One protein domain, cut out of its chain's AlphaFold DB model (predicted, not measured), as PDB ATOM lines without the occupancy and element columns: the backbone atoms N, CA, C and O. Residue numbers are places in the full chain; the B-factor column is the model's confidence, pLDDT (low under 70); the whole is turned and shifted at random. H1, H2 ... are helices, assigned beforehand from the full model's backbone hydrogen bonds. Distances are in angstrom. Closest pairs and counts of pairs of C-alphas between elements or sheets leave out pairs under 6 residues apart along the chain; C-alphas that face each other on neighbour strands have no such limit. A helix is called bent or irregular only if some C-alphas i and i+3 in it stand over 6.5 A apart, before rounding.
ATOM      1  N   LEU A 656     269.112 249.483 252.118       82.75
ATOM      2  CA  LEU A 656     270.334 248.841 252.609       82.75
ATOM      3  C   LEU A 656     270.440 247.398 252.107       82.75
ATOM      4  O   LEU A 656     271.489 247.010 251.609       82.75
ATOM      5  N   ALA A 657     269.339 246.639 252.122       83.50
ATOM      6  CA  ALA A 657     269.305 245.279 251.584       83.50
ATOM      7  C   ALA A 657     269.726 245.217 250.099       83.50
ATOM      8  O   ALA A 657     270.519 244.353 249.727       83.50
ATOM      9  N   ARG A 658     269.268 246.162 249.257       79.94
ATOM     10  CA  ARG A 658     269.688 246.271 247.842       79.94
ATOM     11  C   ARG A 658     271.171 246.623 247.688       79.94
ATOM     12  O   ARG A 658     271.822 246.100 246.788       79.94
ATOM     13  N   LEU A 659     271.716 247.485 248.549       79.75
ATOM     14  CA  LEU A 659     273.146 247.820 248.533       79.75
ATOM     15  C   LEU A 659     274.009 246.627 248.973       79.75
ATOM     16  O   LEU A 659     275.023 246.352 248.332       79.75
ATOM     17  N   THR A 660     273.575 245.880 249.992       84.25
ATOM     18  CA  THR A 660     274.209 244.637 250.456       84.25
ATOM     19  C   THR A 660     274.272 243.579 249.358       84.25
ATOM     20  O   THR A 660     275.345 243.022 249.109       84.25
ATOM     21  N   THR A 661     273.147 243.286 248.691       79.69
ATOM     22  CA  THR A 661     273.078 242.220 247.674       79.69
ATOM     23  C   THR A 661     273.831 242.564 246.393       79.69
ATOM     24  O   THR A 661     274.392 241.662 245.780       79.69
ATOM     25  N   ALA A 662     273.917 243.844 246.021       76.94
ATOM     26  CA  ALA A 662     274.656 244.276 244.836       76.94
ATOM     27  C   ALA A 662     276.195 244.243 245.005       76.94
ATOM     28  O   ALA A 662     276.921 244.242 244.010       76.94
ATOM     29  N   PHE A 663     276.719 244.209 246.238       72.62
ATOM     30  CA  PHE A 663     278.163 244.265 246.511       72.62
ATOM     31  C   PHE A 663     278.944 243.155 245.769       72.62
ATOM     32  O   PHE A 663     278.563 241.988 245.880       72.62
ATOM     33  N   PRO A 664     280.056 243.462 245.061       66.69
ATOM     34  CA  PRO A 664     280.827 244.716 245.071       66.69
ATOM     35  C   PRO A 664     280.500 245.703 243.929       66.69
ATOM     36  O   PRO A 664     281.288 246.611 243.663       66.69
ATOM     37  N   ALA A 665     279.393 245.514 243.207       62.44
ATOM     38  CA  ALA A 665     278.956 246.432 242.161       62.44
ATOM     39  C   ALA A 665     277.910 247.406 242.723       62.44
ATOM     40  O   ALA A 665     276.847 246.994 243.186       62.44
ATOM     41  N   ALA A 666     278.174 248.711 242.661       59.22
ATOM     42  CA  ALA A 666     277.140 249.699 242.941       59.22
ATOM     43  C   ALA A 666     276.060 249.629 241.836       59.22
ATOM     44  O   ALA A 666     276.410 249.641 240.652       59.22
ATOM     45  N   PRO A 667     274.761 249.520 242.172       56.16
ATOM     46  CA  PRO A 667     273.713 249.359 241.172       56.16
ATOM     47  C   PRO A 667     273.436 250.688 240.455       56.16
ATOM     48  O   PRO A 667     272.861 251.615 241.031       56.16
ATOM     49  N   SER A 668     273.825 250.761 239.179       46.91
ATOM     50  CA  SER A 668     273.596 251.911 238.300       46.91
ATOM     51  C   SER A 668     272.123 252.340 238.312       46.91
ATOM     52  O   SER A 668     271.261 251.600 237.837       46.91
ATOM     53  N   GLY A 669     271.845 253.532 238.846       51.97
ATOM     54  CA  GLY A 669     270.500 254.118 238.914       51.97
ATOM     55  C   GLY A 669     269.942 254.391 240.318       51.97
ATOM     56  O   GLY A 669     268.876 254.987 240.406       51.97
ATOM     57  N   LEU A 670     270.627 254.022 241.414       51.25
ATOM     58  CA  LEU A 670     270.213 254.483 242.758       51.25
ATOM     59  C   LEU A 670     270.553 255.959 243.032       51.25
ATOM     60  O   LEU A 670     269.830 256.613 243.776       51.25
ATOM     61  N   ALA A 671     271.612 256.498 242.420       47.16
ATOM     62  CA  ALA A 671     272.057 257.877 242.649       47.16
ATOM     63  C   ALA A 671     271.117 258.952 242.061       47.16
ATOM     64  O   ALA A 671     271.134 260.090 242.523       47.16
ATOM     65  N   ASP A 672     270.301 258.598 241.062       41.25
ATOM     66  CA  ASP A 672     269.483 259.547 240.287       41.25
ATOM     67  C   ASP A 672     267.981 259.518 240.641       41.25
ATOM     68  O   ASP A 672     267.217 260.326 240.112       41.25
ATOM     69  N   ALA A 673     267.535 258.579 241.488       44.16
ATOM     70  CA  ALA A 673     266.111 258.275 241.691       44.16
ATOM     71  C   ALA A 673     265.566 258.603 243.095       44.16
ATOM     72  O   ALA A 673     264.450 259.104 243.200       44.16
ATOM     73  N   ASP A 674     266.342 258.351 244.157       43.06
ATOM     74  CA  ASP A 674     265.900 258.436 245.562       43.06
ATOM     75  C   ASP A 674     266.647 259.551 246.341       43.06
ATOM     76  O   ASP A 674     267.055 259.375 247.487       43.06
ATOM     77  N   ALA A 675     266.852 260.715 245.711       46.97
ATOM     78  CA  ALA A 675     267.733 261.794 246.195       46.97
ATOM     79  C   ALA A 675     267.287 262.528 247.489       46.97
ATOM     80  O   ALA A 675     268.014 263.402 247.958       46.97
ATOM     81  N   ASP A 676     266.131 262.178 248.062       44.62
ATOM     82  CA  ASP A 676     265.579 262.753 249.304       44.62
ATOM     83  C   ASP A 676     265.786 261.846 250.546       44.62
ATOM     84  O   ASP A 676     265.242 262.126 251.616       44.62
ATOM     85  N   MET A 677     266.540 260.742 250.435       57.81
ATOM     86  CA  MET A 677     266.851 259.838 251.556       57.81
ATOM     87  C   MET A 677     268.361 259.656 251.747       57.81
ATOM     88  O   MET A 677     269.009 258.915 251.006       57.81
ATOM     89  N   ASP A 678     268.909 260.268 252.801       76.06
ATOM     90  CA  ASP A 678     270.306 260.090 253.198       76.06
ATOM     91  C   ASP A 678     270.564 258.651 253.681       76.06
ATOM     92  O   ASP A 678     270.357 258.286 254.840       76.06
ATOM     93  N   VAL A 679     271.063 257.813 252.767       79.00
ATOM     94  CA  VAL A 679     271.434 256.410 253.026       79.00
ATOM     95  C   VAL A 679     272.402 256.288 254.209       79.00
ATOM     96  O   VAL A 679     272.326 255.316 254.958       79.00
ATOM     97  N   GLN A 680     273.276 257.279 254.413       82.38
ATOM     98  CA  GLN A 680     274.183 257.316 255.558       82.38
ATOM     99  C   GLN A 680     273.438 257.500 256.893       82.38
ATOM    100  O   GLN A 680     273.738 256.767 257.831       82.38
ATOM    101  N   GLU A 681     272.436 258.383 256.985       84.50
ATOM    102  CA  GLU A 681     271.622 258.545 258.205       84.50
ATOM    103  C   GLU A 681     270.874 257.242 258.537       84.50
ATOM    104  O   GLU A 681     270.879 256.777 259.678       84.50
ATOM    105  N   LEU A 682     270.320 256.580 257.513       85.56
ATOM    106  CA  LEU A 682     269.649 255.282 257.646       85.56
ATOM    107  C   LEU A 682     270.587 254.164 258.144       85.56
ATOM    108  O   LEU A 682     270.127 253.200 258.754       85.56
ATOM    109  N   MET A 683     271.893 254.278 257.896       87.44
ATOM    110  CA  MET A 683     272.902 253.359 258.427       87.44
ATOM    111  C   MET A 683     273.382 253.757 259.825       87.44
ATOM    112  O   MET A 683     273.579 252.881 260.663       87.44
ATOM    113  N   GLU A 684     273.549 255.049 260.109       88.50
ATOM    114  CA  GLU A 684     273.895 255.543 261.449       88.50
ATOM    115  C   GLU A 684     272.789 255.209 262.468       88.50
ATOM    116  O   GLU A 684     273.089 254.863 263.610       88.50
ATOM    117  N   ALA A 685     271.525 255.137 262.032       88.88
ATOM    118  CA  ALA A 685     270.400 254.612 262.812       88.88
ATOM    119  C   ALA A 685     270.518 253.117 263.208       88.88
ATOM    120  O   ALA A 685     269.749 252.646 264.048       88.88
ATOM    121  N   HIS A 686     271.467 252.365 262.635       89.69
ATOM    122  CA  HIS A 686     271.793 250.984 263.015       89.69
ATOM    123  C   HIS A 686     273.055 250.863 263.896       89.69
ATOM    124  O   HIS A 686     273.528 249.749 264.138       89.69
ATOM    125  N   LEU A 687     273.612 251.972 264.394       91.69
ATOM    126  CA  LEU A 687     274.707 251.936 265.366       91.69
ATOM    127  C   LEU A 687     274.219 251.442 266.749       91.69
ATOM    128  O   LEU A 687     273.178 251.899 267.230       91.69
ATOM    129  N   PRO A 688     274.953 250.531 267.421       92.81
ATOM    130  CA  PRO A 688     274.614 250.091 268.774       92.81
ATOM    131  C   PRO A 688     274.782 251.220 269.810       92.81
ATOM    132  O   PRO A 688     275.571 252.142 269.605       92.81
ATOM    133  N   PRO A 689     274.105 251.158 270.972       92.94
ATOM    134  CA  PRO A 689     274.305 252.138 272.037       92.94
ATOM    135  C   PRO A 689     275.752 252.097 272.553       92.94
ATOM    136  O   PRO A 689     276.348 251.021 272.652       92.94
ATOM    137  N   TRP A 690     276.299 253.257 272.941       91.31
ATOM    138  CA  TRP A 690     277.717 253.428 273.305       91.31
ATOM    139  C   TRP A 690     278.318 252.323 274.207       91.31
ATOM    140  O   TRP A 690     279.406 251.850 273.878       91.31
ATOM    141  N   PRO A 691     277.654 251.822 275.273       91.50
ATOM    142  CA  PRO A 691     278.202 250.731 276.086       91.50
ATOM    143  C   PRO A 691     278.445 249.428 275.305       91.50
ATOM    144  O   PRO A 691     279.476 248.786 275.499       91.50
ATOM    145  N   ARG A 692     277.535 249.057 274.389       92.62
ATOM    146  CA  ARG A 692     277.680 247.873 273.522       92.62
ATOM    147  C   ARG A 692     278.723 248.122 272.434       92.62
ATOM    148  O   ARG A 692     279.543 247.248 272.179       92.62
ATOM    149  N   ALA A 693     278.756 249.326 271.857       92.81
ATOM    150  CA  ALA A 693     279.794 249.725 270.905       92.81
ATOM    151  C   ALA A 693     281.205 249.601 271.515       92.81
ATOM    152  O   ALA A 693     282.090 248.999 270.910       92.81
ATOM    153  N   ALA A 694     281.399 250.105 272.738       90.69
ATOM    154  CA  ALA A 694     282.661 250.006 273.467       90.69
ATOM    155  C   ALA A 694     283.038 248.547 273.786       90.69
ATOM    156  O   ALA A 694     284.164 248.143 273.500       90.69
ATOM    157  N   GLN A 695     282.093 247.738 274.289       92.25
ATOM    158  CA  GLN A 695     282.297 246.306 274.556       92.25
ATOM    159  C   GLN A 695     282.762 245.551 273.299       92.25
ATOM    160  O   GLN A 695     283.771 244.849 273.341       92.25
ATOM    161  N   LEU A 696     282.072 245.731 272.168       91.25
ATOM    162  CA  LEU A 696     282.419 245.094 270.892       91.25
ATOM    163  C   LEU A 696     283.791 245.555 270.369       91.25
ATOM    164  O   LEU A 696     284.550 244.747 269.832       91.25
ATOM    165  N   CYS A 697     284.145 246.831 270.555       91.25
ATOM    166  CA  CYS A 697     285.476 247.341 270.226       91.25
ATOM    167  C   CYS A 697     286.581 246.743 271.109       91.25
ATOM    168  O   CYS A 697     287.648 246.421 270.588       91.25
ATOM    169  N   ASP A 698     286.363 246.584 272.415       90.44
ATOM    170  CA  ASP A 698     287.354 245.972 273.304       90.44
ATOM    171  C   ASP A 698     287.509 244.464 273.024       90.44
ATOM    172  O   ASP A 698     288.643 244.009 272.870       90.44
ATOM    173  N   LEU A 699     286.409 243.726 272.805       90.38
ATOM    174  CA  LEU A 699     286.423 242.322 272.353       90.38
ATOM    175  C   LEU A 699     287.204 242.144 271.038       90.38
ATOM    176  O   LEU A 699     288.064 241.264 270.936       90.38
ATOM    177  N   TYR A 700     286.982 243.022 270.051       88.81
ATOM    178  CA  TYR A 700     287.786 243.042 268.827       88.81
ATOM    179  C   TYR A 700     289.270 243.287 269.130       88.81
ATOM    180  O   TYR A 700     290.134 242.595 268.593       88.81
ATOM    181  N   LEU A 701     289.599 244.261 269.987       88.25
ATOM    182  CA  LEU A 701     290.984 244.648 270.271       88.25
ATOM    183  C   LEU A 701     291.771 243.604 271.077       88.25
ATOM    184  O   LEU A 701     292.998 243.564 270.950       88.25
ATOM    185  N   GLU A 702     291.107 242.747 271.852       86.00
ATOM    186  CA  GLU A 702     291.732 241.572 272.471       86.00
ATOM    187  C   GLU A 702     292.178 240.541 271.422       86.00
ATOM    188  O   GLU A 702     293.269 239.977 271.538       86.00
ATOM    189  N   GLN A 703     291.385 240.348 270.359       77.44
ATOM    190  CA  GLN A 703     291.675 239.379 269.293       77.44
ATOM    191  C   GLN A 703     292.432 239.977 268.088       77.44
ATOM    192  O   GLN A 703     293.061 239.248 267.317       77.44
ATOM    193  N   ALA A 704     292.479 241.304 267.948       68.06
ATOM    194  CA  ALA A 704     293.180 242.022 266.879       68.06
ATOM    195  C   ALA A 704     294.659 241.616 266.649       68.06
ATOM    196  O   ALA A 704     295.096 241.659 265.493       68.06
ATOM    197  N   PRO A 705     295.454 241.177 267.656       64.50
ATOM    198  CA  PRO A 705     296.805 240.654 267.431       64.50
ATOM    199  C   PRO A 705     296.879 239.419 266.519       64.50
ATOM    200  O   PRO A 705     297.933 239.185 265.924       64.50
ATOM    201  N   TRP A 706     295.793 238.645 266.394       66.94
ATOM    202  CA  TRP A 706     295.694 237.509 265.469       66.94
ATOM    203  C   TRP A 706     295.408 237.971 264.030       66.94
ATOM    204  O   TRP A 706     296.009 237.458 263.088       66.94
ATOM    205  N   PHE A 707     294.585 239.010 263.854       59.84
ATOM    206  CA  PHE A 707     294.209 239.597 262.555       59.84
ATOM    207  C   PHE A 707     295.225 240.640 262.049       59.84
ATOM    208  O   PHE A 707     294.861 241.720 261.579       59.84
ATOM    209  N   PHE A 708     296.521 240.344 262.194       64.69
ATOM    210  CA  PHE A 708     297.660 241.207 261.832       64.69
ATOM    211  C   PHE A 708     297.670 242.625 262.457       64.69
ATOM    212  O   PHE A 708     298.534 243.429 262.109       64.69
ATOM    213  N   GLY A 709     296.758 242.945 263.383       71.19
ATOM    214  CA  GLY A 709     296.535 244.308 263.874       71.19
ATOM    215  C   GLY A 709     295.925 245.249 262.826       71.19
ATOM    216  O   GLY A 709     296.258 246.434 262.825       71.19
ATOM    217  N   ALA A 710     295.083 244.727 261.920       79.19
ATOM    218  CA  ALA A 710     294.539 245.457 260.769       79.19
ATOM    219  C   ALA A 710     293.873 246.800 261.127       79.19
ATOM    220  O   ALA A 710     294.052 247.766 260.388       79.19
ATOM    221  N   VAL A 711     293.173 246.881 262.265       85.69
ATOM    222  CA  VAL A 711     292.737 248.138 262.898       85.69
ATOM    223  C   VAL A 711     293.396 248.236 264.274       85.69
ATOM    224  O   VAL A 711     293.417 247.274 265.040       85.69
ATOM    225  N   THR A 712     293.963 249.399 264.602       87.31
ATOM    226  CA  THR A 712     294.674 249.609 265.879       87.31
ATOM    227  C   THR A 712     293.778 250.275 266.923       87.31
ATOM    228  O   THR A 712     292.914 251.072 266.562       87.31
ATOM    229  N   ARG A 713     294.029 250.053 268.231       87.38
ATOM    230  CA  ARG A 713     293.310 250.773 269.311       87.38
ATOM    231  C   ARG A 713     293.381 252.293 269.127       87.38
ATOM    232  O   ARG A 713     292.386 252.965 269.369       87.38
ATOM    233  N   ARG A 714     294.521 252.827 268.661       87.50
ATOM    234  CA  ARG A 714     294.681 254.266 268.397       87.50
ATOM    235  C   ARG A 714     293.718 254.740 267.311       87.50
ATOM    236  O   ARG A 714     292.960 255.667 267.544       87.50
ATOM    237  N   GLN A 715     293.701 254.067 266.161       88.38
ATOM    238  CA  GLN A 715     292.787 254.398 265.067       88.38
ATOM    239  C   GLN A 715     291.323 254.280 265.517       88.38
ATOM    240  O   GLN A 715     290.543 255.211 265.348       88.38
ATOM    241  N   LEU A 716     290.957 253.170 266.159       88.88
ATOM    242  CA  LEU A 716     289.580 252.920 266.575       88.88
ATOM    243  C   LEU A 716     289.080 253.954 267.601       88.88
ATOM    244  O   LEU A 716     288.013 254.524 267.408       88.88
ATOM    245  N   VAL A 717     289.863 254.245 268.649       87.94
ATOM    246  CA  VAL A 717     289.441 255.100 269.779       87.94
ATOM    247  C   VAL A 717     289.728 256.591 269.563       87.94
ATOM    248  O   VAL A 717     288.953 257.428 270.016       87.94
ATOM    249  N   GLU A 718     290.820 256.960 268.887       85.31
ATOM    250  CA  GLU A 718     291.221 258.368 268.724       85.31
ATOM    251  C   GLU A 718     290.824 258.990 267.379       85.31
ATOM    252  O   GLU A 718     290.802 260.221 267.286       85.31
ATOM    253  N   GLU A 719     290.543 258.171 266.356       86.56
ATOM    254  CA  GLU A 719     290.338 258.620 264.968       86.56
ATOM    255  C   GLU A 719     288.945 258.250 264.416       86.56
ATOM    256  O   GLU A 719     288.349 259.080 263.737       86.56
ATOM    257  N   VAL A 720     288.401 257.058 264.719       89.56
ATOM    258  CA  VAL A 720     287.149 256.551 264.107       89.56
ATOM    259  C   VAL A 720     285.917 256.691 265.013       89.56
ATOM    260  O   VAL A 720     284.953 257.341 264.616       89.56
ATOM    261  N   LEU A 721     285.916 256.127 266.231       89.88
ATOM    262  CA  LEU A 721     284.774 256.228 267.162       89.88
ATOM    263  C   LEU A 721     284.313 257.682 267.436       89.88
ATOM    264  O   LEU A 721     283.100 257.907 267.434       89.88
ATOM    265  N   PRO A 722     285.209 258.685 267.597       89.62
ATOM    266  CA  PRO A 722     284.822 260.086 267.819       89.62
ATOM    267  C   PRO A 722     284.075 260.771 266.662       89.62
ATOM    268  O   PRO A 722     283.586 261.887 266.844       89.62
ATOM    269  N   LEU A 723     284.010 260.151 265.476       87.06
ATOM    270  CA  LEU A 723     283.246 260.670 264.336       87.06
ATOM    271  C   LEU A 723     281.736 260.446 264.511       87.06
ATOM    272  O   LEU A 723     280.948 261.267 264.046       87.06
ATOM    273  N   PHE A 724     281.352 259.362 265.196       87.94
ATOM    274  CA  PHE A 724     279.966 258.892 265.300       87.94
ATOM    275  C   PHE A 724     279.418 258.941 266.739       87.94
ATOM    276  O   PHE A 724     278.253 259.271 266.933       87.94
ATOM    277  N   TYR A 725     280.253 258.704 267.759       88.12
ATOM    278  CA  TYR A 725     279.857 258.761 269.175       88.12
ATOM    279  C   TYR A 725     280.413 260.017 269.857       88.12
ATOM    280  O   TYR A 725     281.595 260.341 269.724       88.12
ATOM    281  N   ALA A 726     279.584 260.723 270.630       84.06
ATOM    282  CA  ALA A 726     280.035 261.885 271.403       84.06
ATOM    283  C   ALA A 726     280.812 261.452 272.655       84.06
ATOM    284  O   ALA A 726     281.856 262.011 272.986       84.06
ATOM    285  N   GLU A 727     280.336 260.383 273.277       84.38
ATOM    286  CA  GLU A 727     280.849 259.717 274.465       84.38
ATOM    287  C   GLU A 727     282.284 259.202 274.263       84.38
ATOM    288  O   GLU A 727     283.079 259.192 275.201       84.38
ATOM    289  N   ALA A 728     282.670 258.864 273.026       79.94
ATOM    290  CA  ALA A 728     284.043 258.498 272.675       79.94
ATOM    291  C   ALA A 728     285.046 259.650 272.898       79.94
ATOM    292  O   ALA A 728     286.200 259.411 273.269       79.94
ATOM    293  N   VAL A 729     284.614 260.906 272.719       78.44
ATOM    294  CA  VAL A 729     285.440 262.099 272.988       78.44
ATOM    295  C   VAL A 729     285.705 262.231 274.490       78.44
ATOM    296  O   VAL A 729     286.832 262.510 274.903       78.44
ATOM    297  N   GLU A 730     284.690 261.971 275.315       74.56
ATOM    298  CA  GLU A 730     284.803 261.993 276.775       74.56
ATOM    299  C   GLU A 730     285.612 260.799 277.297       74.56
ATOM    300  O   GLU A 730     286.470 260.964 278.167       74.56
ATOM    301  N   TYR A 731     285.421 259.608 276.728       71.06
ATOM    302  CA  TYR A 731     286.197 258.410 277.050       71.06
ATOM    303  C   TYR A 731     287.699 258.625 276.803       71.06
ATOM    304  O   TYR A 731     288.519 258.288 277.659       71.06
ATOM    305  N   ARG A 732     288.074 259.287 275.697       70.06
ATOM    306  CA  ARG A 732     289.466 259.694 275.423       70.06
ATOM    307  C   ARG A 732     290.030 260.617 276.509       70.06
ATOM    308  O   ARG A 732     291.182 260.444 276.908       70.06
ATOM    309  N   ALA A 733     289.239 261.570 277.006       65.44
ATOM    310  CA  ALA A 733     289.663 262.483 278.070       65.44
ATOM    311  C   ALA A 733     289.911 261.749 279.403       65.44
ATOM    312  O   ALA A 733     290.910 262.013 280.072       65.44
ATOM    313  N   PRO A 764     282.336 265.138 259.273       69.62
ATOM    314  CA  PRO A 764     281.410 264.014 259.287       69.62
ATOM    315  C   PRO A 764     282.156 262.733 258.904       69.62
ATOM    316  O   PRO A 764     283.068 262.760 258.069       69.62
ATOM    317  N   GLY A 765     281.784 261.615 259.529       76.56
ATOM    318  CA  GLY A 765     282.277 260.308 259.111       76.56
ATOM    319  C   GLY A 765     281.869 260.021 257.665       76.56
ATOM    320  O   GLY A 765     280.824 260.479 257.210       76.56
ATOM    321  N   THR A 766     282.692 259.278 256.926       85.94
ATOM    322  CA  THR A 766     282.307 258.783 255.592       85.94
ATOM    323  C   THR A 766     281.707 257.385 255.692       85.94
ATOM    324  O   THR A 766     282.024 256.643 256.627       85.94
ATOM    325  N   ALA A 767     280.931 256.977 254.684       86.94
ATOM    326  CA  ALA A 767     280.387 255.621 254.582       86.94
ATOM    327  C   ALA A 767     281.462 254.526 254.761       86.94
ATOM    328  O   ALA A 767     281.217 253.532 255.437       86.94
ATOM    329  N   HIS A 768     282.691 254.720 254.261       87.69
ATOM    330  CA  HIS A 768     283.787 253.759 254.479       87.69
ATOM    331  C   HIS A 768     284.310 253.727 255.929       87.69
ATOM    332  O   HIS A 768     284.721 252.667 256.389       87.69
ATOM    333  N   ASN A 769     284.271 254.836 256.680       90.38
ATOM    334  CA  ASN A 769     284.589 254.815 258.120       90.38
ATOM    335  C   ASN A 769     283.500 254.086 258.921       90.38
ATOM    336  O   ASN A 769     283.811 253.339 259.848       90.38
ATOM    337  N   LEU A 770     282.239 254.252 258.518       90.19
ATOM    338  CA  LEU A 770     281.104 253.522 259.077       90.19
ATOM    339  C   LEU A 770     281.187 252.014 258.749       90.19
ATOM    340  O   LEU A 770     280.947 251.180 259.619       90.19
ATOM    341  N   ALA A 771     281.656 251.655 257.546       90.62
ATOM    342  CA  ALA A 771     281.983 250.276 257.166       90.62
ATOM    343  C   ALA A 771     283.050 249.648 258.081       90.62
ATOM    344  O   ALA A 771     282.912 248.501 258.505       90.62
ATOM    345  N   LEU A 772     284.101 250.406 258.422       91.19
ATOM    346  CA  LEU A 772     285.170 249.933 259.306       91.19
ATOM    347  C   LEU A 772     284.675 249.698 260.746       91.19
ATOM    348  O   LEU A 772     285.128 248.756 261.402       91.19
ATOM    349  N   LEU A 773     283.729 250.512 261.231       92.75
ATOM    350  CA  LEU A 773     283.055 250.256 262.507       92.75
ATOM    351  C   LEU A 773     282.181 249.006 262.442       92.75
ATOM    352  O   LEU A 773     282.333 248.140 263.299       92.75
ATOM    353  N   PHE A 774     281.331 248.854 261.423       93.44
ATOM    354  CA  PHE A 774     280.481 247.668 261.312       93.44
ATOM    355  C   PHE A 774     281.287 246.369 261.175       93.44
ATOM    356  O   PHE A 774     280.943 245.387 261.831       93.44
ATOM    357  N   VAL A 775     282.411 246.346 260.446       91.06
ATOM    358  CA  VAL A 775     283.241 245.130 260.396       91.06
ATOM    359  C   VAL A 775     283.924 244.847 261.741       91.06
ATOM    360  O   VAL A 775     284.027 243.693 262.151       91.06
ATOM    361  N   THR A 776     284.322 245.891 262.476       91.62
ATOM    362  CA  THR A 776     284.854 245.769 263.845       91.62
ATOM    363  C   THR A 776     283.794 245.219 264.807       91.62
ATOM    364  O   THR A 776     284.088 244.309 265.578       91.62
ATOM    365  N   PHE A 777     282.552 245.710 264.732       92.62
ATOM    366  CA  PHE A 777     281.430 245.219 265.535       92.62
ATOM    367  C   PHE A 777     281.031 243.783 265.168       92.62
ATOM    368  O   PHE A 777     280.759 242.994 266.067       92.62
ATOM    369  N   CYS A 778     281.069 243.410 263.884       91.25
ATOM    370  CA  CYS A 778     280.871 242.030 263.435       91.25
ATOM    371  C   CYS A 778     281.888 241.081 264.085       91.25
ATOM    372  O   CYS A 778     281.496 240.112 264.730       91.25
ATOM    373  N   PHE A 779     283.188 241.388 264.006       87.62
ATOM    374  CA  PHE A 779     284.206 240.559 264.658       87.62
ATOM    375  C   PHE A 779     284.076 240.551 266.187       87.62
ATOM    376  O   PHE A 779     284.225 239.487 266.778       87.62
ATOM    377  N   GLY A 780     283.732 241.679 266.819       88.62
ATOM    378  CA  GLY A 780     283.435 241.726 268.254       88.62
ATOM    379  C   GLY A 780     282.256 240.830 268.650       88.62
ATOM    380  O   GLY A 780     282.339 240.134 269.656       88.62
ATOM    381  N   ALA A 781     281.196 240.780 267.836       88.81
ATOM    382  CA  ALA A 781     280.021 239.938 268.064       88.81
ATOM    383  C   ALA A 781     280.291 238.448 267.772       88.81
ATOM    384  O   ALA A 781     279.672 237.584 268.384       88.81
ATOM    385  N   LEU A 782     281.236 238.133 266.878       86.38
ATOM    386  CA  LEU A 782     281.719 236.766 266.635       86.38
ATOM    387  C   LEU A 782     282.677 236.254 267.724       86.38
ATOM    388  O   LEU A 782     282.879 235.044 267.823       86.38
ATOM    389  N   THR A 783     283.287 237.147 268.513       85.06
ATOM    390  CA  THR A 783     284.180 236.790 269.635       85.06
ATOM    391  C   THR A 783     283.533 236.973 271.010       85.06
ATOM    392  O   THR A 783     284.162 236.659 272.019       85.06
ATOM    393  N   ASP A 784     282.291 237.456 271.057       86.88
ATOM    394  CA  ASP A 784     281.459 237.527 272.255       86.88
ATOM    395  C   ASP A 784     280.999 236.122 272.682       86.88
ATOM    396  O   ASP A 784     280.405 235.380 271.899       86.88
ATOM    397  N   VAL A 785     281.273 235.753 273.934       85.12
ATOM    398  CA  VAL A 785     280.920 234.441 274.507       85.12
ATOM    399  C   VAL A 785     279.457 234.406 274.975       85.12
ATOM    400  O   VAL A 785     278.903 233.326 275.176       85.12
ATOM    401  N   GLU A 786     278.808 235.566 275.123       85.62
ATOM    402  CA  GLU A 786     277.386 235.668 275.480       85.62
ATOM    403  C   GLU A 786     276.457 235.458 274.267       85.62
ATOM    404  O   GLU A 786     275.258 235.220 274.436       85.62
ATOM    405  N   LEU A 787     276.999 235.503 273.041       84.62
ATOM    406  CA  LEU A 787     276.256 235.295 271.797       84.62
ATOM    407  C   LEU A 787     276.390 233.862 271.244       84.62
ATOM    408  O   LEU A 787     277.381 233.172 271.492       84.62
ATOM    409  N   PRO A 788     275.425 233.398 270.423       81.12
ATOM    410  CA  PRO A 788     275.586 232.168 269.655       81.12
ATOM    411  C   PRO A 788     276.790 232.246 268.698       81.12
ATOM    412  O   PRO A 788     277.047 233.306 268.122       81.12
ATOM    413  N   PRO A 789     277.487 231.128 268.428       76.81
ATOM    414  CA  PRO A 789     278.460 231.072 267.344       76.81
ATOM    415  C   PRO A 789     277.771 231.198 265.974       76.81
ATOM    416  O   PRO A 789     276.587 230.880 265.810       76.81
ATOM    417  N   ALA A 790     278.531 231.610 264.957       69.00
ATOM    418  CA  ALA A 790     278.090 231.524 263.566       69.00
ATOM    419  C   ALA A 790     277.701 230.067 263.201       69.00
ATOM    420  O   ALA A 790     278.355 229.133 263.675       69.00
ATOM    421  N   PRO A 791     276.648 229.845 262.388       69.06
ATOM    422  CA  PRO A 791     275.864 230.836 261.641       69.06
ATOM    423  C   PRO A 791     274.668 231.435 262.413       69.06
ATOM    424  O   PRO A 791     273.882 232.176 261.837       69.06
ATOM    425  N   HIS A 792     274.486 231.129 263.702       76.50
ATOM    426  CA  HIS A 792     273.287 231.525 264.462       76.50
ATOM    427  C   HIS A 792     273.367 232.925 265.103       76.50
ATOM    428  O   HIS A 792     272.488 233.311 265.873       76.50
ATOM    429  N   ASN A 793     274.410 233.696 264.787       85.31
ATOM    430  CA  ASN A 793     274.671 235.017 265.351       85.31
ATOM    431  C   ASN A 793     274.053 236.127 264.483       85.31
ATOM    432  O   ASN A 793     274.680 236.632 263.550       85.31
ATOM    433  N   SER A 794     272.812 236.514 264.786       85.00
ATOM    434  CA  SER A 794     272.103 237.543 264.012       85.00
ATOM    435  C   SER A 794     272.683 238.954 264.167       85.00
ATOM    436  O   SER A 794     272.507 239.763 263.263       85.00
ATOM    437  N   GLU A 795     273.368 239.265 265.276       88.25
ATOM    438  CA  GLU A 795     274.020 240.571 265.469       88.25
ATOM    439  C   GLU A 795     275.252 240.701 264.552       88.25
ATOM    440  O   GLU A 795     275.372 241.677 263.809       88.25
ATOM    441  N   ALA A 796     276.116 239.680 264.516       87.12
ATOM    442  CA  ALA A 796     277.261 239.635 263.609       87.12
ATOM    443  C   ALA A 796     276.843 239.680 262.129       87.12
ATOM    444  O   ALA A 796     277.406 240.459 261.357       87.12
ATOM    445  N   GLU A 797     275.829 238.900 261.738       85.88
ATOM    446  CA  GLU A 797     275.311 238.898 260.363       85.88
ATOM    447  C   GLU A 797     274.730 240.268 259.974       85.88
ATOM    448  O   GLU A 797     275.042 240.788 258.902       85.88
ATOM    449  N   GLN A 798     273.969 240.921 260.862       89.44
ATOM    450  CA  GLN A 798     273.452 242.270 260.610       89.44
ATOM    451  C   GLN A 798     274.591 243.280 260.389       89.44
ATOM    452  O   GLN A 798     274.547 244.051 259.426       89.44
ATOM    453  N   TYR A 799     275.640 243.267 261.220       91.94
ATOM    454  CA  TYR A 799     276.802 244.140 261.019       91.94
ATOM    455  C   TYR A 799     277.596 243.791 259.746       91.94
ATOM    456  O   TYR A 799     278.083 244.696 259.062       91.94
ATOM    457  N   PHE A 800     277.699 242.516 259.357       89.69
ATOM    458  CA  PHE A 800     278.336 242.115 258.097       89.69
ATOM    459  C   PHE A 800     277.556 242.617 256.869       89.69
ATOM    460  O   PHE A 800     278.141 243.181 255.940       89.69
ATOM    461  N   GLN A 801     276.225 242.509 256.890       89.50
ATOM    462  CA  GLN A 801     275.360 243.071 255.852       89.50
ATOM    463  C   GLN A 801     275.483 244.602 255.780       89.50
ATOM    464  O   GLN A 801     275.689 245.147 254.696       89.50
ATOM    465  N   LEU A 802     275.453 245.300 256.921       89.75
ATOM    466  CA  LEU A 802     275.655 246.755 256.982       89.75
ATOM    467  C   LEU A 802     277.039 247.178 256.461       89.75
ATOM    468  O   LEU A 802     277.143 248.177 255.751       89.75
ATOM    469  N   THR A 803     278.086 246.390 256.722       91.19
ATOM    470  CA  THR A 803     279.436 246.611 256.171       91.19
ATOM    471  C   THR A 803     279.439 246.558 254.640       91.19
ATOM    472  O   THR A 803     280.036 247.415 253.986       91.19
ATOM    473  N   ARG A 804     278.740 245.580 254.044       87.50
ATOM    474  CA  ARG A 804     278.606 245.461 252.581       87.50
ATOM    475  C   ARG A 804     277.839 246.641 251.988       87.50
ATOM    476  O   ARG A 804     278.305 247.207 251.001       87.50
ATOM    477  N   ALA A 805     276.725 247.050 252.600       87.75
ATOM    478  CA  ALA A 805     275.993 248.249 252.187       87.75
ATOM    479  C   ALA A 805     276.880 249.508 252.250       87.75
ATOM    480  O   ALA A 805     276.901 250.293 251.305       87.75
ATOM    481  N   ALA A 806     277.679 249.654 253.311       88.38
ATOM    482  CA  ALA A 806     278.574 250.788 253.525       88.38
ATOM    483  C   ALA A 806     279.685 250.921 252.472       88.38
ATOM    484  O   ALA A 806     279.993 252.026 252.025       88.38
ATOM    485  N   LEU A 807     280.269 249.799 252.041       85.75
ATOM    486  CA  LEU A 807     281.256 249.779 250.957       85.75
ATOM    487  C   LEU A 807     280.629 250.009 249.570       85.75
ATOM    488  O   LEU A 807     281.341 250.414 248.654       85.75
ATOM    489  N   ASN A 808     279.323 249.768 249.414       83.50
ATOM    490  CA  ASN A 808     278.588 249.983 248.164       83.50
ATOM    491  C   ASN A 808     277.933 251.377 248.059       83.50
ATOM    492  O   ASN A 808     277.614 251.803 246.951       83.50
ATOM    493  N   ALA A 809     277.745 252.089 249.177       78.81
ATOM    494  CA  ALA A 809     277.190 253.447 249.209       78.81
ATOM    495  C   ALA A 809     278.139 254.510 248.610       78.81
ATOM    496  O   ALA A 809     277.680 255.516 248.077       78.81
ATOM    497  N   GLU A 810     279.455 254.274 248.650       75.50
ATOM    498  CA  GLU A 810     280.472 255.071 247.949       75.50
ATOM    499  C   GLU A 810     281.316 254.128 247.058       75.50
ATOM    500  O   GLU A 810     282.143 253.385 247.599       75.50
ATOM    501  N   PRO A 811     281.116 254.110 245.720       66.94
ATOM    502  CA  PRO A 811     281.638 253.055 244.848       66.94
ATOM    503  C   PRO A 811     283.169 252.921 244.825       66.94
ATOM    504  O   PRO A 811     283.905 253.844 244.468       66.94
ATOM    505  N   LEU A 812     283.649 251.702 245.097       65.44
ATOM    506  CA  LEU A 812     285.072 251.341 245.230       65.44
ATOM    507  C   LEU A 812     285.949 251.598 243.985       65.44
ATOM    508  O   LEU A 812     287.174 251.519 244.078       65.44
ATOM    509  N   LEU A 813     285.342 251.849 242.820       64.00
ATOM    510  CA  LEU A 813     286.027 252.021 241.533       64.00
ATOM    511  C   LEU A 813     286.078 253.480 241.047       64.00
ATOM    512  O   LEU A 813     286.808 253.774 240.102       64.00
ATOM    513  N   GLU A 814     285.325 254.392 241.669       61.62
ATOM    514  CA  GLU A 814     285.188 255.786 241.210       61.62
ATOM    515  C   GLU A 814     286.162 256.750 241.902       61.62
ATOM    516  O   GLU A 814     286.463 257.828 241.384       61.62
ATOM    517  N   ARG A 815     286.697 256.354 243.061       60.47
ATOM    518  CA  ARG A 815     287.692 257.104 243.838       60.47
ATOM    519  C   ARG A 815     288.921 256.233 244.121       60.47
ATOM    520  O   ARG A 815     288.797 255.013 244.197       60.47
ATOM    521  N   PRO A 816     290.119 256.828 244.289       60.81
ATOM    522  CA  PRO A 816     291.287 256.073 244.730       60.81
ATOM    523  C   PRO A 816     291.005 255.449 246.112       60.81
ATOM    524  O   PRO A 816     290.526 256.161 246.998       60.81
ATOM    525  N   PRO A 817     291.285 254.149 246.320       67.25
ATOM    526  CA  PRO A 817     290.884 253.449 247.536       67.25
ATOM    527  C   PRO A 817     291.587 254.039 248.761       67.25
ATOM    528  O   PRO A 817     292.816 254.160 248.791       67.25
ATOM    529  N   SER A 818     290.809 254.398 249.784       79.44
ATOM    530  CA  SER A 818     291.364 254.911 251.036       79.44
ATOM    531  C   SER A 818     291.972 253.779 251.871       79.44
ATOM    532  O   SER A 818     291.634 252.605 251.700       79.44
ATOM    533  N   VAL A 819     292.843 254.123 252.825       82.81
ATOM    534  CA  VAL A 819     293.420 253.140 253.762       82.81
ATOM    535  C   VAL A 819     292.312 252.415 254.535       82.81
ATOM    536  O   VAL A 819     292.349 251.194 254.640       82.81
ATOM    537  N   VAL A 820     291.278 253.147 254.962       84.88
ATOM    538  CA  VAL A 820     290.078 252.627 255.638       84.88
ATOM    539  C   VAL A 820     289.315 251.637 254.751       84.88
ATOM    540  O   VAL A 820     288.915 250.569 255.215       84.88
ATOM    541  N   THR A 821     289.172 251.936 253.457       83.12
ATOM    542  CA  THR A 821     288.538 251.046 252.471       83.12
ATOM    543  C   THR A 821     289.309 249.725 252.355       83.12
ATOM    544  O   THR A 821     288.721 248.649 252.450       83.12
ATOM    545  N   VAL A 822     290.640 249.795 252.223       83.44
ATOM    546  CA  VAL A 822     291.516 248.615 252.114       83.44
ATOM    547  C   VAL A 822     291.538 247.802 253.412       83.44
ATOM    548  O   VAL A 822     291.478 246.577 253.352       83.44
ATOM    549  N   GLN A 823     291.570 248.456 254.579       84.69
ATOM    550  CA  GLN A 823     291.462 247.796 255.886       84.69
ATOM    551  C   GLN A 823     290.133 247.044 256.016       84.69
ATOM    552  O   GLN A 823     290.137 245.864 256.356       84.69
ATOM    553  N   THR A 824     289.013 247.690 255.677       85.75
ATOM    554  CA  THR A 824     287.682 247.070 255.749       85.75
ATOM    555  C   THR A 824     287.601 245.846 254.837       85.75
ATOM    556  O   THR A 824     287.214 244.774 255.296       85.75
ATOM    557  N   MET A 825     288.038 245.957 253.575       81.50
ATOM    558  CA  MET A 825     288.054 244.824 252.639       81.50
ATOM    559  C   MET A 825     288.958 243.677 253.114       81.50
ATOM    560  O   MET A 825     288.560 242.517 253.036       81.50
ATOM    561  N   ALA A 826     290.151 243.983 253.635       79.38
ATOM    562  CA  ALA A 826     291.078 242.973 254.146       79.38
ATOM    563  C   ALA A 826     290.517 242.214 255.359       79.38
ATOM    564  O   ALA A 826     290.777 241.022 255.497       79.38
ATOM    565  N   VAL A 827     289.730 242.881 256.210       79.06
ATOM    566  CA  VAL A 827     289.055 242.260 257.359       79.06
ATOM    567  C   VAL A 827     287.821 241.459 256.907       79.06
ATOM    568  O   VAL A 827     287.671 240.312 257.318       79.06
ATOM    569  N   CYS A 828     287.002 241.983 255.982       77.44
ATOM    570  CA  CYS A 828     285.834 241.276 255.425       77.44
ATOM    571  C   CYS A 828     286.189 239.950 254.736       77.44
ATOM    572  O   CYS A 828     285.433 238.986 254.834       77.44
ATOM    573  N   LEU A 829     287.329 239.885 254.037       67.00
ATOM    574  CA  LEU A 829     287.778 238.659 253.367       67.00
ATOM    575  C   LEU A 829     288.025 237.506 254.353       67.00
ATOM    576  O   LEU A 829     287.847 236.353 253.983       67.00
ATOM    577  N   VAL A 830     288.377 237.802 255.610       64.12
ATOM    578  CA  VAL A 830     288.579 236.778 256.649       64.12
ATOM    579  C   VAL A 830     287.246 236.280 257.230       64.12
ATOM    580  O   VAL A 830     287.191 235.167 257.744       64.12
ATOM    581  N   SER A 831     286.160 237.056 257.116       57.50
ATOM    582  CA  SER A 831     284.801 236.613 257.473       57.50
ATOM    583  C   SER A 831     284.175 235.690 256.421       57.50
ATOM    584  O   SER A 831     283.335 234.864 256.760       57.50
ATOM    585  N   ALA A 832     284.541 235.856 255.144       51.19
ATOM    586  CA  ALA A 832     283.830 235.244 254.018       51.19
ATOM    587  C   ALA A 832     284.147 233.751 253.801       51.19
ATOM    588  O   ALA A 832     283.247 232.991 253.455       51.19
ATOM    589  N   ASP A 833     285.386 233.314 254.052       39.78
ATOM    590  CA  ASP A 833     285.825 231.912 253.895       39.78
ATOM    591  C   ASP A 833     285.478 231.026 255.124       39.78
ATOM    592  O   ASP A 833     286.154 230.037 255.410       39.78
ATOM    593  N   GLY A 834     284.446 231.400 255.892       40.66
ATOM    594  CA  GLY A 834     284.025 230.740 257.138       40.66
ATOM    595  C   GLY A 834     282.815 229.797 257.033       40.66
ATOM    596  O   GLY A 834     282.292 229.405 258.078       40.66
TER     597      GLY A 834
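Overview. This is residues 656 to 733 and 764 to 834 of the 835 residues of the protein "Predicted protein" of Postia placenta (strain ATCC 44394 / Madison 698-R) (UniProt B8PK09). Helix H6 runs through the middle, with H7 folded back beside it and H8 along another side, an up-and-down bundle in which each helix runs against the one before it. H3 crosses H6, H1 crosses H7, the hairpin of H4 and H5 lies at the periphery, and residues 672 to 678 stick out. The printed part has 149 residues with eight named helices, H1 to H8 in chain order, and no named strand: all helix. It is compact, with a radius of gyration of the C-alphas of 15.0 A and spans of 42 by 37 by 27 A.

Along the chain. H6, residues 767 to 783, is 24.4 A long and begins at C-alpha 767 (280.387, 255.621, 254.582). H7 is residues 794 to 809, 22.3 A; H8, 819 to 832, 20.3 A, ends at C-alpha 832 (283.830, 235.244, 254.018). H3 is residues 690 to 703, 20.2 A, and H4 713 to 724, 16.1 A. H1 is 656 to 662, H2 679 to 684, H5 727 to 733.

Arrangement. The hub H6 and H7 form a hairpin at a shallow tilt of 19 degrees, closest C-alphas Cys 778 and Ala 796, 4.3 A. H6 touches H8 with residues 768 to 775 alone, closest C-alphas Leu 772 and Thr 824, 5.2 A. H6 touches H3 with residues 776 to 783 alone, closest C-alphas Leu 696 and Gly 780, 4.4 A. H4 only just touches H6, with 3 pairs of C-alphas within 8 A, closest Val 720 and Asn 769, 6.7 A. H4 and H5 form a hairpin, closest C-alphas Pro 722 and Ala 728, 5.2 A. H7 touches H1, closest C-alphas Thr 660 and Ala 805, 4.4 A, and only just H2, with 3 pairs within 8 A, closest Met 683 and Leu 802, 7.3 A. H4 is irregular, but only just: C-alphas 718 and 721 are 7.0 A apart. Every O i to N i+4 pair is within hydrogen-bond range in H1, H2, H3, H5, H6 and H7; H8 has 8 of 10, and H4 3 of 8 with 2 of 9 O i to N i+3 pairs.

Size, cuts and confidence. The C-alphas farthest apart, Gly 669 and Ala 733, are 44.4 A apart. Residues 734 to 763 are not printed, and C-alphas 733 and 764 are 20.6 A apart across the cut. The link from H1 to H2 is long. Mean pLDDT of the printed part is 78.9; 36 residues are under 70, among them 664 to 677.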